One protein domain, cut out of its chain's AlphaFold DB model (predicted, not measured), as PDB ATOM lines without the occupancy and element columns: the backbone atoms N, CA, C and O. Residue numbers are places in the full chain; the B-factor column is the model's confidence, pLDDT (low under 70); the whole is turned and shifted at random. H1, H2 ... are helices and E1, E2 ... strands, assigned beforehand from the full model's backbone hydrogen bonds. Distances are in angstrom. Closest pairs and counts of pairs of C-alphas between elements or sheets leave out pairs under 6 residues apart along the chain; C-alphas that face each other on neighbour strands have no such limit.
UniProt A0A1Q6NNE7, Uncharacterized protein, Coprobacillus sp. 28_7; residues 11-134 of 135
ATOM      1  N   LYS A  11      45.409  -1.605  -2.933       60.16
ATOM      2  CA  LYS A  11      45.147  -3.030  -2.668       60.16
ATOM      3  C   LYS A  11      45.780  -3.535  -1.361       60.16
ATOM      4  O   LYS A  11      45.166  -4.351  -0.690       60.16
ATOM      5  N   GLY A  12      46.966  -3.049  -0.980       59.81
ATOM      6  CA  GLY A  12      47.627  -3.411   0.285       59.81
ATOM      7  C   GLY A  12      46.931  -2.791   1.498       59.81
ATOM      8  O   GLY A  12      46.702  -3.470   2.493       59.81
ATOM      9  N   MET A  13      46.475  -1.543   1.353       68.44
ATOM     10  CA  MET A  13      45.719  -0.827   2.387       68.44
ATOM     11  C   MET A  13      44.335  -1.456   2.645       68.44
ATOM     12  O   MET A  13      43.879  -1.522   3.783       68.44
ATOM     13  N   ALA A  14      43.675  -1.973   1.599       73.38
ATOM     14  CA  ALA A  14      42.413  -2.703   1.733       73.38
ATOM     15  C   ALA A  14      42.577  -4.040   2.480       73.38
ATOM     16  O   ALA A  14      41.709  -4.415   3.264       73.38
ATOM     17  N   ILE A  15      43.697  -4.741   2.268       78.50
ATOM     18  CA  ILE A  15      44.006  -6.001   2.960       78.50
ATOM     19  C   ILE A  15      44.317  -5.739   4.439       78.50
ATOM     20  O   ILE A  15      43.793  -6.444   5.297       78.50
ATOM     21  N   GLU A  16      45.097  -4.703   4.758       76.62
ATOM     22  CA  GLU A  16      45.349  -4.307   6.152       76.62
ATOM     23  C   GLU A  16      44.059  -3.912   6.874       76.62
ATOM     24  O   GLU A  16      43.805  -4.399   7.976       76.62
ATOM     25  N   MET A  17      43.194  -3.112   6.239       77.94
ATOM     26  CA  MET A  17      41.878  -2.797   6.802       77.94
ATOM     27  C   MET A  17      41.027  -4.051   7.009       77.94
ATOM     28  O   MET A  17      40.418  -4.192   8.067       77.94
ATOM     29  N   ALA A  18      41.004  -4.991   6.060       82.06
ATOM     30  CA  ALA A  18      40.259  -6.240   6.216       82.06
ATOM     31  C   ALA A  18      40.766  -7.070   7.408       82.06
ATOM     32  O   ALA A  18      39.958  -7.566   8.193       82.06
ATOM     33  N   ILE A  19      42.086  -7.166   7.590       84.44
ATOM     34  CA  ILE A  19      42.705  -7.882   8.715       84.44
ATOM     35  C   ILE A  19      42.353  -7.207  10.045       84.44
ATOM     36  O   ILE A  19      41.898  -7.879  10.970       84.44
ATOM     37  N   VAL A  20      42.502  -5.882  10.140       83.38
ATOM     38  CA  VAL A  20      42.164  -5.123  11.356       83.38
ATOM     39  C   VAL A  20      40.681  -5.276  11.691       83.38
ATOM     40  O   VAL A  20      40.332  -5.559  12.836       83.38
ATOM     41  N   THR A  21      39.803  -5.166  10.693       83.38
ATOM     42  CA  THR A  21      38.354  -5.313  10.891       83.38
ATOM     43  C   THR A  21      38.005  -6.726  11.361       83.38
ATOM     44  O   THR A  21      37.207  -6.886  12.281       83.38
ATOM     45  N   PHE A  22      38.643  -7.756  10.795       87.94
ATOM     46  CA  PHE A  22      38.435  -9.143  11.206       87.94
ATOM     47  C   PHE A  22      38.861  -9.378  12.661       87.94
ATOM     48  O   PHE A  22      38.111  -9.980  13.428       87.94
ATOM     49  N   ILE A  23      40.016  -8.841  13.070       89.00
ATOM     50  CA  ILE A  23      40.502  -8.924  14.457       89.00
ATOM     51  C   ILE A  23      39.518  -8.244  15.419       89.00
ATOM     52  O   ILE A  23      39.173  -8.818  16.452       89.00
ATOM     53  N   VAL A  24      39.031  -7.048  15.074       88.44
ATOM     54  CA  VAL A  24      38.079  -6.296  15.908       88.44
ATOM     55  C   VAL A  24      36.750  -7.040  16.047       88.44
ATOM     56  O   VAL A  24      36.252  -7.201  17.161       88.44
ATOM     57  N   VAL A  25      36.193  -7.552  14.945       90.56
ATOM     58  CA  VAL A  25      34.946  -8.335  14.968       90.56
ATOM     59  C   VAL A  25      35.118  -9.600  15.808       90.56
ATOM     60  O   VAL A  25      34.266  -9.908  16.640       90.56
ATOM     61  N   PHE A  26      36.239 -10.307  15.655       90.12
ATOM     62  CA  PHE A  26      36.502 -11.522  16.420       90.12
ATOM     63  C   PHE A  26      36.657 -11.238  17.923       90.12
ATOM     64  O   PHE A  26      36.116 -11.973  18.754       90.12
ATOM     65  N   ALA A  27      37.326 -10.140  18.288       86.75
ATOM     66  CA  ALA A  27      37.450  -9.699  19.675       86.75
ATOM     67  C   ALA A  27      36.080  -9.361  20.288       86.75
ATOM     68  O   ALA A  27      35.763  -9.836  21.381       86.75
ATOM     69  N   LEU A  28      35.232  -8.623  19.565       87.75
ATOM     70  CA  LEU A  28      33.872  -8.294  20.005       87.75
ATOM     71  C   LEU A  28      33.005  -9.547  20.179       87.75
ATOM     72  O   LEU A  28      32.347  -9.696  21.211       87.75
ATOM     73  N   CYS A  29      33.053 -10.486  19.229       85.50
ATOM     74  CA  CYS A  29      32.359 -11.771  19.340       85.50
ATOM     75  C   CYS A  29      32.843 -12.580  20.553       85.50
ATOM     76  O   CYS A  29      32.029 -13.161  21.276       85.50
ATOM     77  N   THR A  30      34.150 -12.584  20.824       82.00
ATOM     78  CA  THR A  30      34.726 -13.294  21.978       82.00
ATOM     79  C   THR A  30      34.239 -12.687  23.297       82.00
ATOM     80  O   THR A  30      33.801 -13.416  24.189       82.00
ATOM     81  N   ILE A  31      34.227 -11.355  23.401       82.88
ATOM     82  CA  ILE A  31      33.723 -10.623  24.572       82.88
ATOM     83  C   ILE A  31      32.233 -10.920  24.800       82.88
ATOM     84  O   ILE A  31      31.848 -11.314  25.903       82.88
ATOM     85  N   LEU A  32      31.399 -10.807  23.763       79.75
ATOM     86  CA  LEU A  32      29.963 -11.111  23.834       79.75
ATOM     87  C   LEU A  32      29.698 -12.554  24.280       79.75
ATOM     88  O   LEU A  32      28.834 -12.800  25.127       79.75
ATOM     89  N   THR A  33      30.471 -13.508  23.758       77.69
ATOM     90  CA  THR A  33      30.349 -14.924  24.132       77.69
ATOM     91  C   THR A  33      30.710 -15.134  25.604       77.69
ATOM     92  O   THR A  33      29.957 -15.785  26.330       77.69
ATOM     93  N   LEU A  34      31.798 -14.521  26.085       74.06
ATOM     94  CA  LEU A  34      32.210 -14.581  27.494       74.06
ATOM     95  C   LEU A  34      31.145 -14.005  28.440       74.06
ATOM     96  O   LEU A  34      30.835 -14.627  29.459       74.06
ATOM     97  N   PHE A  35      30.552 -12.857  28.102       71.94
ATOM     98  CA  PHE A  35      29.457 -12.271  28.885       71.94
ATOM     99  C   PHE A  35      28.209 -13.157  28.885       71.94
ATOM    100  O   PHE A  35      27.593 -13.361  29.933       71.94
ATOM    101  N   THR A  36      27.864 -13.741  27.737       70.56
ATOM    102  CA  THR A  36      26.688 -14.613  27.604       70.56
ATOM    103  C   THR A  36      26.843 -15.899  28.417       70.56
ATOM    104  O   THR A  36      25.914 -16.297  29.120       70.56
ATOM    105  N   VAL A  37      28.019 -16.536  28.375       71.38
ATOM    106  CA  VAL A  37      28.310 -17.745  29.164       71.38
ATOM    107  C   VAL A  37      28.279 -17.437  30.663       71.38
ATOM    108  O   VAL A  37      27.634 -18.163  31.421       71.38
ATOM    109  N   LYS A  38      28.891 -16.326  31.099       66.12
ATOM    110  CA  LYS A  38      28.831 -15.893  32.507       66.12
ATOM    111  C   LYS A  38      27.397 -15.613  32.967       66.12
ATOM    112  O   LYS A  38      27.020 -16.057  34.047       66.12
ATOM    113  N   SER A  39      26.593 -14.938  32.145       62.19
ATOM    114  CA  SER A  39      25.184 -14.646  32.444       62.19
ATOM    115  C   SER A  39      24.349 -15.923  32.590       62.19
ATOM    116  O   SER A  39      23.658 -16.098  33.594       62.19
ATOM    117  N   LYS A  40      24.478 -16.878  31.658       66.25
ATOM    118  CA  LYS A  40      23.782 -18.174  31.748       66.25
ATOM    119  C   LYS A  40      24.159 -18.946  33.011       66.25
ATOM    120  O   LYS A  40      23.275 -19.476  33.682       66.25
ATOM    121  N   ASN A  41      25.443 -18.962  33.364       64.56
ATOM    122  CA  ASN A  41      25.913 -19.617  34.584       64.56
ATOM    123  C   ASN A  41      25.371 -18.930  35.844       64.56
ATOM    124  O   ASN A  41      24.961 -19.613  36.779       64.56
ATOM    125  N   TYR A  42      25.300 -17.596  35.855       63.88
ATOM    126  CA  TYR A  42      24.745 -16.832  36.973       63.88
ATOM    127  C   TYR A  42      23.239 -17.073  37.160       63.88
ATOM    128  O   TYR A  42      22.778 -17.293  38.281       63.88
ATOM    129  N   VAL A  43      22.470 -17.094  36.067       68.44
ATOM    130  CA  VAL A  43      21.030 -17.402  36.100       68.44
ATOM    131  C   VAL A  43      20.792 -18.837  36.563       68.44
ATOM    132  O   VAL A  43      19.925 -19.078  37.401       68.44
ATOM    133  N   PHE A  44      21.584 -19.795  36.072       67.69
ATOM    134  CA  PHE A  44      21.507 -21.186  36.517       67.69
ATOM    135  C   PHE A  44      21.828 -21.329  38.011       67.69
ATOM    136  O   PHE A  44      21.072 -21.970  38.739       67.69
ATOM    137  N   PHE A  45      22.893 -20.677  38.484       68.56
ATOM    138  CA  PHE A  45      23.278 -20.673  39.894       68.56
ATOM    139  C   PHE A  45      22.189 -20.062  40.784       68.56
ATOM    140  O   PHE A  45      21.781 -20.669  41.771       68.56
ATOM    141  N   THR A  46      21.664 -18.897  40.397       70.75
ATOM    142  CA  THR A  46      20.608 -18.199  41.146       70.75
ATOM    143  C   THR A  46      19.336 -19.039  41.211       70.75
ATOM    144  O   THR A  46      18.775 -19.226  42.286       70.75
ATOM    145  N   ASN A  47      18.915 -19.623  40.086       76.19
ATOM    146  CA  ASN A  47      17.738 -20.486  40.045       76.19
ATOM    147  C   ASN A  47      17.907 -21.745  40.894       76.19
ATOM    148  O   ASN A  47      16.956 -22.162  41.552       76.19
ATOM    149  N   ASN A  48      19.092 -22.354  40.900       76.94
ATOM    150  CA  ASN A  48      19.351 -23.511  41.752       76.94
ATOM    151  C   ASN A  48      19.320 -23.130  43.230       76.94
ATOM    152  O   ASN A  48      18.653 -23.812  44.000       76.94
ATOM    153  N   ARG A  49      19.931 -21.999  43.601       73.56
ATOM    154  CA  ARG A  49      19.910 -21.490  44.978       73.56
ATOM    155  C   ARG A  49      18.494 -21.147  45.449       73.56
ATOM    156  O   ARG A  49      18.138 -21.451  46.582       73.56
ATOM    157  N   ILE A  50      17.660 -20.555  44.588       80.19
ATOM    158  CA  ILE A  50      16.244 -20.290  44.900       80.19
ATOM    159  C   ILE A  50      15.484 -21.605  45.085       80.19
ATOM    160  O   ILE A  50      14.771 -21.763  46.070       80.19
ATOM    161  N   LYS A  51      15.649 -22.567  44.169       78.62
ATOM    162  CA  LYS A  51      14.989 -23.880  44.270       78.62
ATOM    163  C   LYS A  51      15.388 -24.628  45.538       78.62
ATOM    164  O   LYS A  51      14.548 -25.304  46.120       78.62
ATOM    165  N   GLU A  52      16.648 -24.521  45.938       77.06
ATOM    166  CA  GLU A  52      17.158 -25.102  47.175       77.06
ATOM    167  C   GLU A  52      16.535 -24.436  48.403       77.06
ATOM    168  O   GLU A  52      16.029 -25.140  49.268       77.06
ATOM    169  N   LYS A  53      16.451 -23.100  48.444       81.25
ATOM    170  CA  LYS A  53      15.767 -22.396  49.540       81.25
ATOM    171  C   LYS A  53      14.290 -22.758  49.655       81.25
ATOM    172  O   LYS A  53      13.860 -23.159  50.724       81.25
ATOM    173  N   VAL A  54      13.545 -22.725  48.549       84.00
ATOM    174  CA  VAL A  54      12.123 -23.124  48.529       84.00
ATOM    175  C   VAL A  54      11.943 -24.562  49.024       84.00
ATOM    176  O   VAL A  54      10.966 -24.892  49.692       84.00
ATOM    177  N   TYR A  55      12.890 -25.439  48.692       81.94
ATOM    178  CA  TYR A  55      12.874 -26.809  49.175       81.94
ATOM    179  C   TYR A  55      13.093 -26.886  50.693       81.94
ATOM    180  O   TYR A  55      12.342 -27.577  51.376       81.94
ATOM    181  N   ILE A  56      14.070 -26.148  51.218       81.44
ATOM    182  CA  ILE A  56      14.322 -26.039  52.657       81.44
ATOM    183  C   ILE A  56      13.082 -25.498  53.390       81.44
ATOM    184  O   ILE A  56      12.704 -26.034  54.430       81.44
ATOM    185  N   ASP A  57      12.390 -24.522  52.803       85.31
ATOM    186  CA  ASP A  57      11.162 -23.949  53.366       85.31
ATOM    187  C   ASP A  57      10.045 -24.965  53.512       85.31
ATOM    188  O   ASP A  57       9.399 -25.041  54.558       85.31
ATOM    189  N   SER A  58       9.911 -25.853  52.530       85.94
ATOM    190  CA  SER A  58       8.918 -26.921  52.607       85.94
ATOM    191  C   SER A  58       9.140 -27.887  53.781       85.94
ATOM    192  O   SER A  58       8.169 -28.471  54.273       85.94
ATOM    193  N   ILE A  59      10.385 -28.050  54.253       84.25
ATOM    194  CA  ILE A  59      10.707 -28.878  55.425       84.25
ATOM    195  C   ILE A  59      10.182 -28.202  56.695       84.25
ATOM    196  O   ILE A  59       9.474 -28.836  57.479       84.25
ATOM    197  N   ALA A  60      10.489 -26.914  56.870       84.06
ATOM    198  CA  ALA A  60      10.072 -26.125  58.027       84.06
ATOM    199  C   ALA A  60       8.545 -25.994  58.119       84.06
ATOM    200  O   ALA A  60       7.975 -26.232  59.184       84.06
ATOM    201  N   ASP A  61       7.874 -25.705  57.001       87.50
ATOM    202  CA  ASP A  61       6.410 -25.599  56.944       87.50
ATOM    203  C   ASP A  61       5.725 -26.922  57.309       87.50
ATOM    204  O   ASP A  61       4.714 -26.957  58.021       87.50
ATOM    205  N   SER A  62       6.295 -28.036  56.841       86.69
ATOM    206  CA  SER A  62       5.788 -29.371  57.167       86.69
ATOM    207  C   SER A  62       5.968 -29.688  58.651       86.69
ATOM    208  O   SER A  62       5.063 -30.258  59.260       86.69
ATOM    209  N   TYR A  63       7.091 -29.280  59.248       85.56
ATOM    210  CA  TYR A  63       7.325 -29.457  60.680       85.56
ATOM    211  C   TYR A  63       6.399 -28.584  61.532       85.56
ATOM    212  O   TYR A  63       5.773 -29.078  62.463       85.56
ATOM    213  N   MET A  64       6.224 -27.311  61.172       87.06
ATOM    214  CA  MET A  64       5.275 -26.416  61.839       87.06
ATOM    215  C   MET A  64       3.847 -26.977  61.796       87.06
ATOM    216  O   MET A  64       3.101 -26.888  62.772       87.06
ATOM    217  N   SER A  65       3.471 -27.591  60.672       87.50
ATOM    218  CA  SER A  65       2.180 -28.265  60.540       87.50
ATOM    219  C   SER A  65       2.076 -29.485  61.460       87.50
ATOM    220  O   SER A  65       1.044 -29.681  62.096       87.50
ATOM    221  N   HIS A  66       3.140 -30.284  61.575       85.00
ATOM    222  CA  HIS A  66       3.199 -31.405  62.520       85.00
ATOM    223  C   HIS A  66       3.040 -30.937  63.968       85.00
ATOM    224  O   HIS A  66       2.200 -31.478  64.680       85.00
ATOM    225  N   LEU A  67       3.759 -29.888  64.378       84.38
ATOM    226  CA  LEU A  67       3.663 -29.333  65.731       84.38
ATOM    227  C   LEU A  67       2.251 -28.847  66.083       84.38
ATOM    228  O   LEU A  67       1.789 -29.048  67.202       84.38
ATOM    229  N   ASN A  68       1.566 -28.204  65.135       87.12
ATOM    230  CA  ASN A  68       0.290 -27.535  65.401       87.12
ATOM    231  C   ASN A  68      -0.956 -28.391  65.141       87.12
ATOM    232  O   ASN A  68      -2.034 -28.042  65.624       87.12
ATOM    233  N   TYR A  69      -0.847 -29.465  64.354       83.62
ATOM    234  CA  TYR A  69      -2.014 -30.223  63.888       83.62
ATOM    235  C   TYR A  69      -1.927 -31.734  64.115       83.62
ATOM    236  O   TYR A  69      -2.911 -32.429  63.854       83.62
ATOM    237  N   ASN A  70      -0.801 -32.267  64.597       76.81
ATOM    238  CA  ASN A  70      -0.729 -33.680  64.947       76.81
ATOM    239  C   ASN A  70      -1.432 -33.940  66.292       76.81
ATOM    240  O   ASN A  70      -1.235 -33.220  67.267       76.81
ATOM    241  N   SER A  71      -2.284 -34.964  66.331       62.19
ATOM    242  CA  SER A  71      -3.117 -35.303  67.490       62.19
ATOM    243  C   SER A  71      -2.330 -35.937  68.638       62.19
ATOM    244  O   SER A  71      -2.765 -35.862  69.787       62.19
ATOM    245  N   ALA A  72      -1.174 -36.534  68.343       66.75
ATOM    246  CA  ALA A  72      -0.193 -36.957  69.331       66.75
ATOM    247  C   ALA A  72       1.013 -36.019  69.229       66.75
ATOM    248  O   ALA A  72       1.749 -36.053  68.241       66.75
ATOM    249  N   PHE A  73       1.187 -35.151  70.226       67.75
ATOM    250  CA  PHE A  73       2.341 -34.264  70.292       67.75
ATOM    251  C   PHE A  73       3.601 -35.091  70.580       67.75
ATOM    252  O   PHE A  73       3.872 -35.462  71.718       67.75
ATOM    253  N   ASP A  74       4.338 -35.413  69.520       73.94
ATOM    254  CA  ASP A  74       5.675 -35.992  69.588       73.94
ATOM    255  C   ASP A  74       6.592 -35.213  68.630       73.94
ATOM    256  O   ASP A  74       6.648 -35.518  67.428       73.94
ATOM    257  N   PRO A  75       7.296 -34.181  69.127       69.25
ATOM    258  CA  PRO A  75       8.147 -33.321  68.309       69.25
ATOM    259  C   PRO A  75       9.404 -34.039  67.783       69.25
ATOM    260  O   PRO A  75      10.056 -33.528  66.865       69.25
ATOM    261  N   ASN A  76       9.716 -35.237  68.299       75.06
ATOM    262  CA  ASN A  76      10.843 -36.075  67.882       75.06
ATOM    263  C   ASN A  76      10.457 -37.126  66.822       75.06
ATOM    264  O   ASN A  76      11.333 -37.674  66.154       75.06
ATOM    265  N   SER A  77       9.163 -37.393  66.626       76.25
ATOM    266  CA  SER A  77       8.667 -38.373  65.639       76.25
ATOM    267  C   SER A  77       8.673 -37.893  64.184       76.25
ATOM    268  O   SER A  77       8.304 -38.647  63.279       76.25
ATOM    269  N   PHE A  78       9.048 -36.641  63.926       79.06
ATOM    270  CA  PHE A  78       8.911 -36.069  62.596       79.06
ATOM    271  C   PHE A  78      10.039 -36.507  61.654       79.06
ATOM    272  O   PHE A  78      11.195 -36.108  61.790       79.06
ATOM    273  N   GLU A  79       9.675 -37.270  60.624       77.75
ATOM    274  CA  GLU A  79      10.518 -37.518  59.456       77.75
ATOM    275  C   GLU A  79       9.976 -36.750  58.250       77.75
ATOM    276  O   GLU A  79       8.820 -36.923  57.851       77.75
ATOM    277  N   PHE A  80      10.832 -35.961  57.599       77.50
ATOM    278  CA  PHE A  80      10.480 -35.354  56.320       77.50
ATOM    279  C   PHE A  80      10.949 -36.232  55.159       77.50
ATOM    280  O   PHE A  80      12.121 -36.608  55.070       77.50
ATOM    281  N   VAL A  81      10.041 -36.514  54.223       80.69
ATOM    282  CA  VAL A  81      10.359 -37.213  52.973       80.69
ATOM    283  C   VAL A  81      10.097 -36.288  51.798       80.69
ATOM    284  O   VAL A  81       8.955 -35.934  51.497       80.69
ATOM    285  N   SER A  82      11.164 -35.943  51.081       73.06
ATOM    286  CA  SER A  82      11.083 -35.152  49.858       73.06
ATOM    287  C   SER A  82      10.158 -35.806  48.839       73.06
ATOM    288  O   SER A  82      10.389 -36.931  48.387       73.06
ATOM    289  N   LYS A  83       9.130 -35.088  48.385       73.38
ATOM    290  CA  LYS A  83       8.284 -35.585  47.290       73.38
ATOM    291  C   LYS A  83       9.044 -35.679  45.963       73.38
ATOM    292  O   LYS A  83       8.675 -36.503  45.130       73.38
ATOM    293  N   LYS A  84      10.086 -34.859  45.780       71.12
ATOM    294  CA  LYS A  84      10.830 -34.704  44.522       71.12
ATOM    295  C   LYS A  84      11.822 -35.837  44.277       71.12
ATOM    296  O   LYS A  84      11.882 -36.354  43.170       71.12
ATOM    297  N   ASP A  85      12.600 -36.192  45.292       76.62
ATOM    298  CA  ASP A  85      13.690 -37.170  45.170       76.62
ATOM    299  C   ASP A  85      13.565 -38.344  46.153       76.62
ATOM    300  O   ASP A  85      14.432 -39.210  46.184       76.62
ATOM    301  N   LYS A  86      12.477 -38.395  46.936       78.50
ATOM    302  CA  LYS A  86      12.208 -39.426  47.954       78.50
ATOM    303  C   LYS A  86      13.277 -39.522  49.042       78.50
ATOM    304  O   LYS A  86      13.252 -40.467  49.828       78.50
ATOM    305  N   THR A  87      14.177 -38.546  49.137       76.88
ATOM    306  CA  THR A  87      15.184 -38.553  50.188       76.88
ATOM    307  C   THR A  87      14.526 -38.286  51.532       76.88
ATOM    308  O   THR A  87      13.712 -37.366  51.665       76.88
ATOM    309  N   LYS A  88      14.894 -39.091  52.528       73.31
ATOM    310  CA  LYS A  88      14.537 -38.860  53.924       73.31
ATOM    311  C   LYS A  88      15.502 -37.864  54.557       73.31
ATOM    312  O   LYS A  88      16.712 -37.954  54.338       73.31
ATOM    313  N   PHE A  89      14.959 -36.945  55.340       71.50
ATOM    314  CA  PHE A  89      15.704 -35.969  56.127       71.50
ATOM    315  C   PHE A  89      15.437 -36.264  57.591       71.50
ATOM    316  O   PHE A  89      14.286 -36.461  57.990       71.50
ATOM    317  N   ARG A  90      16.515 -36.342  58.368       70.56
ATOM    318  CA  ARG A  90      16.435 -36.541  59.807       70.56
ATOM    319  C   ARG A  90      16.556 -35.180  60.463       70.56
ATOM    320  O   ARG A  90      17.578 -34.519  60.309       70.56
ATOM    321  N   ILE A  91      15.517 -34.802  61.188       73.31
ATOM    322  CA  ILE A  91      15.497 -33.564  61.946       73.31
ATOM    323  C   ILE A  91      15.957 -33.876  63.362       73.31
ATOM    324  O   ILE A  91      15.453 -34.796  64.007       73.31
ATOM    325  N   GLU A  92      16.972 -33.148  63.813       76.44
ATOM    326  CA  GLU A  92      17.346 -33.135  65.218       76.44
ATOM    327  C   GLU A  92      16.499 -32.085  65.920       76.44
ATOM    328  O   GLU A  92      16.628 -30.889  65.644       76.44
ATOM    329  N   THR A  93      15.644 -32.551  66.821       75.75
ATOM    330  CA  THR A  93      14.827 -31.690  67.662       75.75
ATOM    331  C   THR A  93      15.517 -31.502  69.007       75.75
ATOM    332  O   THR A  93      16.007 -32.455  69.616       75.75
ATOM    333  N   LYS A  94      15.603 -30.253  69.462       77.19
ATOM    334  CA  LYS A  94      16.033 -29.911  70.817       77.19
ATOM    335  C   LYS A  94      14.906 -29.171  71.507       77.19
ATOM    336  O   LYS A  94      14.595 -28.044  71.121       77.19
ATOM    337  N   ASP A  95      14.368 -29.809  72.534       72.88
ATOM    338  CA  ASP A  95      13.304 -29.261  73.361       72.88
ATOM    339  C   ASP A  95      13.926 -28.593  74.588       72.88
ATOM    340  O   ASP A  95      14.817 -29.141  75.249       72.88
ATOM    341  N   SER A  96      13.491 -27.373  74.878       75.69
ATOM    342  CA  SER A  96      13.944 -26.617  76.043       75.69
ATOM    343  C   SER A  96      12.821 -25.747  76.585       75.69
ATOM    344  O   SER A  96      11.958 -25.304  75.836       75.69
ATOM    345  N   PHE A  97      12.846 -25.484  77.888       72.62
ATOM    346  CA  PHE A  97      11.944 -24.529  78.521       72.62
ATOM    347  C   PHE A  97      12.753 -23.303  78.925       72.62
ATOM    348  O   PHE A  97      13.649 -23.409  79.765       72.62
ATOM    349  N   ILE A  98      12.460 -22.152  78.324       66.62
ATOM    350  CA  ILE A  98      13.074 -20.872  78.695       66.62
ATOM    351  C   ILE A  98      11.943 -20.003  79.241       66.62
ATOM    352  O   ILE A  98      10.907 -19.858  78.606       66.62
ATOM    353  N   GLU A  99      12.086 -19.507  80.470       65.94
ATOM    354  CA  GLU A  99      11.090 -18.623  81.108       65.94
ATOM    355  C   GLU A  99       9.648 -19.184  81.169       65.94
ATOM    356  O   GLU A  99       8.686 -18.441  81.324       65.94
ATOM    357  N   GLY A 100       9.486 -20.513  81.107       62.53
ATOM    358  CA  GLY A 100       8.179 -21.182  81.150       62.53
ATOM    359  C   GLY A 100       7.508 -21.385  79.787       62.53
ATOM    360  O   GLY A 100       6.466 -22.035  79.740       62.53
ATOM    361  N   ASN A 101       8.117 -20.912  78.696       65.81
ATOM    362  CA  ASN A 101       7.676 -21.202  77.334       65.81
ATOM    363  C   ASN A 101       8.423 -22.424  76.782       65.81
ATOM    364  O   ASN A 101       9.611 -22.623  77.055       65.81
ATOM    365  N   GLU A 102       7.714 -23.257  76.019       76.12
ATOM    366  CA  GLU A 102       8.296 -24.402  75.318       76.12
ATOM    367  C   GLU A 102       8.961 -23.919  74.026       76.12
ATOM    368  O   GLU A 102       8.313 -23.327  73.157       76.12
ATOM    369  N   TYR A 103      10.265 -24.164  73.921       81.44
ATOM    370  CA  TYR A 103      11.079 -23.832  72.762       81.44
ATOM    371  C   TYR A 103      11.550 -25.097  72.078       81.44
ATOM    372  O   TYR A 103      12.227 -25.937  72.680       81.44
ATOM    373  N   ILE A 104      11.255 -25.167  70.787       82.50
ATOM    374  CA  ILE A 104      11.640 -26.279  69.935       82.50
ATOM    375  C   ILE A 104      12.608 -25.759  68.894       82.50
ATOM    376  O   ILE A 104      12.298 -24.851  68.123       82.50
ATOM    377  N   LYS A 105      13.790 -26.357  68.843       83.31
ATOM    378  CA  LYS A 105      14.775 -26.074  67.807       83.31
ATOM    379  C   LYS A 105      14.911 -27.273  66.895       83.31
ATOM    380  O   LYS A 105      15.318 -28.338  67.351       83.31
ATOM    381  N   ILE A 106      14.655 -27.068  65.607       82.94
ATOM    382  CA  ILE A 106      14.977 -28.047  64.575       82.94
ATOM    383  C   ILE A 106      16.291 -27.706  63.907       82.94
ATOM    384  O   ILE A 106      16.558 -26.551  63.561       82.94
ATOM    385  N   ILE A 107      17.100 -28.736  63.713       78.38
ATOM    386  CA  ILE A 107      18.331 -28.670  62.944       78.38
ATOM    387  C   ILE A 107      18.261 -29.780  61.899       78.38
ATOM    388  O   ILE A 107      18.225 -30.963  62.240       78.38
ATOM    389  N   ASP A 108      18.248 -29.405  60.621       77.81
ATOM    390  CA  ASP A 108      18.507 -30.358  59.545       77.81
ATOM    391  C   ASP A 108      19.995 -30.324  59.211       77.81
ATOM    392  O   ASP A 108      20.512 -29.362  58.639       77.81
ATOM    393  N   THR A 109      20.699 -31.394  59.560       71.06
ATOM    394  CA  THR A 109      22.150 -31.498  59.356       71.06
ATOM    395  C   THR A 109      22.532 -31.559  57.877       71.06
ATOM    396  O   THR A 109      23.664 -31.225  57.522       71.06
ATOM    397  N   LYS A 110      21.592 -31.934  56.995       75.06
ATOM    398  CA  LYS A 110      21.829 -32.049  55.553       75.06
ATOM    399  C   LYS A 110      21.745 -30.709  54.824       75.06
ATOM    400  O   LYS A 110      22.628 -30.400  54.030       75.06
ATOM    401  N   THR A 111      20.697 -29.928  55.069       72.81
ATOM    402  CA  THR A 111      20.479 -28.612  54.442       72.81
ATOM    403  C   THR A 111      20.985 -27.452  55.294       72.81
ATOM    404  O   THR A 111      20.933 -26.305  54.858       72.81
ATOM    405  N   ARG A 112      21.485 -27.743  56.504       79.06
ATOM    406  CA  ARG A 112      21.926 -26.756  57.500       79.06
ATOM    407  C   ARG A 112      20.827 -25.759  57.870       79.06
ATOM    408  O   ARG A 112      21.110 -24.632  58.272       79.06
ATOM    409  N   LEU A 113      19.568 -26.163  57.734       84.56
ATOM    410  CA  LEU A 113      18.434 -25.383  58.194       84.56
ATOM    411  C   LEU A 113      18.382 -25.428  59.718       84.56
ATOM    412  O   LEU A 113      18.424 -26.500  60.317       84.56
ATOM    413  N   THR A 114      18.246 -24.258  60.329       87.25
ATOM    414  CA  THR A 114      17.904 -24.114  61.739       87.25
ATOM    415  C   THR A 114      16.634 -23.286  61.861       87.25
ATOM    416  O   THR A 114      16.615 -22.130  61.433       87.25
ATOM    417  N   VAL A 115      15.590 -23.849  62.468       88.00
ATOM    418  CA  VAL A 115      14.364 -23.107  62.805       88.00
ATOM    419  C   VAL A 115      14.089 -23.270  64.288       88.00
ATOM    420  O   VAL A 115      14.213 -24.365  64.834       88.00
ATOM    421  N   GLU A 116      13.761 -22.168  64.941       89.31
ATOM    422  CA  GLU A 116      13.388 -22.136  66.350       89.31
ATOM    423  C   GLU A 116      11.917 -21.727  66.438       89.31
ATOM    424  O   GLU A 116      11.476 -20.779  65.773       89.31
ATOM    425  N   PHE A 117      11.167 -22.470  67.243       89.12
ATOM    426  CA  PHE A 117       9.752 -22.286  67.505       89.12
ATOM    427  C   PHE A 117       9.540 -21.984  68.980       89.12
ATOM    428  O   PHE A 117      10.242 -22.523  69.833       89.12
ATOM    429  N   GLU A 118       8.534 -21.169  69.258       89.56
ATOM    430  CA  GLU A 118       8.058 -20.874  70.603       89.56
ATOM    431  C   GLU A 118       6.570 -21.200  70.689       89.56
ATOM    432  O   GLU A 118       5.797 -20.879  69.776       89.56
ATOM    433  N   TYR A 119       6.171 -21.849  71.781       87.19
ATOM    434  CA  TYR A 119       4.768 -22.086  72.074       87.19
ATOM    435  C   TYR A 119       4.091 -20.818  72.600       87.19
ATOM    436  O   TYR A 119       4.462 -20.279  73.642       87.19
ATOM    437  N   ASP A 120       3.053 -20.368  71.904       85.19
ATOM    438  CA  ASP A 120       2.224 -19.244  72.316       85.19
ATOM    439  C   ASP A 120       1.004 -19.733  73.106       85.19
ATOM    440  O   ASP A 120       0.101 -20.388  72.578       85.19
ATOM    441  N   LEU A 121       0.958 -19.354  74.385       82.00
ATOM    442  CA  LEU A 121      -0.122 -19.687  75.314       82.00
ATOM    443  C   LEU A 121      -1.476 -19.074  74.921       82.00
ATOM    444  O   LEU A 121      -2.520 -19.647  75.247       82.00
ATOM    445  N   ALA A 122      -1.486 -17.928  74.234       84.88
ATOM    446  CA  ALA A 122      -2.713 -17.239  73.848       84.88
ATOM    447  C   ALA A 122      -3.393 -17.928  72.659       84.88
ATOM    448  O   ALA A 122      -4.604 -18.159  72.677       84.88
ATOM    449  N   THR A 123      -2.616 -18.287  71.635       85.12
ATOM    450  CA  THR A 123      -3.135 -18.969  70.437       85.12
ATOM    451  C   THR A 123      -3.125 -20.492  70.552       85.12
ATOM    452  O   THR A 123      -3.771 -21.161  69.741       85.12
ATOM    453  N   LYS A 124      -2.444 -21.034  71.572       83.44
ATOM    454  CA  LYS A 124      -2.177 -22.466  71.776       83.44
ATOM    455  C   LYS A 124      -1.463 -23.107  70.586       83.44
ATOM    456  O   LYS A 124      -1.763 -24.248  70.228       83.44
ATOM    457  N   LYS A 125      -0.559 -22.364  69.947       86.44
ATOM    458  CA  LYS A 125       0.162 -22.780  68.738       86.44
ATOM    459  C   LYS A 125       1.645 -22.463  68.840       86.44
ATOM    460  O   LYS A 125       2.043 -21.510  69.498       86.44
ATOM    461  N   TYR A 126       2.445 -23.239  68.125       87.31
ATOM    462  CA  TYR A 126       3.843 -22.947  67.861       87.31
ATOM    463  C   TYR A 126       3.976 -21.897  66.766       87.31
ATOM    464  O   TYR A 126       3.431 -22.067  65.669       87.31
ATOM    465  N   ASN A 127       4.752 -20.859  67.062       88.12
ATOM    466  CA  ASN A 127       5.126 -19.803  66.133       88.12
ATOM    467  C   ASN A 127       6.627 -19.865  65.845       88.12
ATOM    468  O   ASN A 127       7.425 -20.201  66.717       88.12
ATOM    469  N   VAL A 128       7.021 -19.520  64.621       89.56
ATOM    470  CA  VAL A 128       8.437 -19.402  64.250       89.56
ATOM    471  C   VAL A 128       9.003 -18.119  64.854       89.56
ATOM    472  O   VAL A 128       8.541 -17.029  64.523       89.56
ATOM    473  N   ILE A 129      10.038 -18.242  65.686       90.06
ATOM    474  CA  ILE A 129      10.759 -17.091  66.258       90.06
ATOM    475  C   ILE A 129      12.049 -16.789  65.504       90.06
ATOM    476  O   ILE A 129      12.507 -15.647  65.456       90.06
ATOM    477  N   ARG A 130      12.646 -17.812  64.889       88.94
ATOM    478  CA  ARG A 130      13.895 -17.660  64.163       88.94
ATOM    479  C   ARG A 130      13.980 -18.659  63.031       88.94
ATOM    480  O   ARG A 130      13.759 -19.849  63.222       88.94
ATOM    481  N   TRP A 131      14.393 -18.161  61.873       89.12
ATOM    482  CA  TRP A 131      14.629 -18.959  60.684       89.12
ATOM    483  C   TRP A 131      16.004 -18.633  60.114       89.12
ATOM    484  O   TRP A 131      16.247 -17.518  59.649       89.12
ATOM    485  N   VAL A 132      16.915 -19.603  60.143       86.69
ATOM    486  CA  VAL A 132      18.280 -19.441  59.637       86.69
ATOM    487  C   VAL A 132      18.621 -20.564  58.671       86.69
ATOM    488  O   VAL A 132      18.535 -21.745  58.996       86.69
ATOM    489  N   TYR A 133      19.064 -20.174  57.482       81.56
ATOM    490  CA  TYR A 133      19.757 -21.060  56.554       81.56
ATOM    491  C   TYR A 133      21.245 -20.980  56.889       81.56
ATOM    492  O   TYR A 133      21.779 -19.871  56.957       81.56
ATOM    493  N   GLY A 134      21.894 -22.111  57.151       70.56
ATOM    494  CA  GLY A 134      23.325 -22.127  57.438       70.56
ATOM    495  C   GLY A 134      24.189 -21.735  56.236       70.56
ATOM    496  O   GLY A 134      23.783 -21.915  55.084       70.56
TER     497      GLY A 134
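This is residues 11 to 134 of the 135 residues of an uncharacterized protein of Coprobacillus sp. 28_7 (UniProt A0A1Q6NNE7). A curled sheet of five strands, E1 to E5, wraps round residues 53 to 69 of one long helix, H1, whose residues 11 to 51 stick out as a free arm. The printed part has 124 residues with H1, then E1 to E5, a meander in that order, each strand the antiparallel neighbour of the one before; the class is mixed. It is extended, with a radius of gyration of the C-alphas of 26.9 A and spans of 92 by 32 by 22 A.

In the strongly twisted sheet, E2, residues 88 to 98, pairs with E1, residues 79 to 81, with N 89 and O 80 2.9 A apart, within hydrogen-bond range. E3, residues 101 to 108, has N 105 and O 94 of E2 at 2.9 A. E4, residues 113 to 120, has N 117 and O 104 of E3 at 2.8 A. E5, residues 125 to 133, has N 127 and O 118 of E4 at 2.9 A. H1, residues 11 to 69, is on one face, making two layers, helix and sheet; its closest C-alphas with E5 are Asn 68 and Lys 125, 5.8 A. In H1, 54 of 55 O i to N i+4 pairs are within range.

E2 is 30.6 A long and H1 86.0 A, from C-alpha 11 at (45.147, -3.030, -2.668). E5 ends at C-alpha 133, (19.757, -21.060, 56.554).

The printed part has no cut and no long link. Residues 38 to 45 are among 19 with pLDDT under 70.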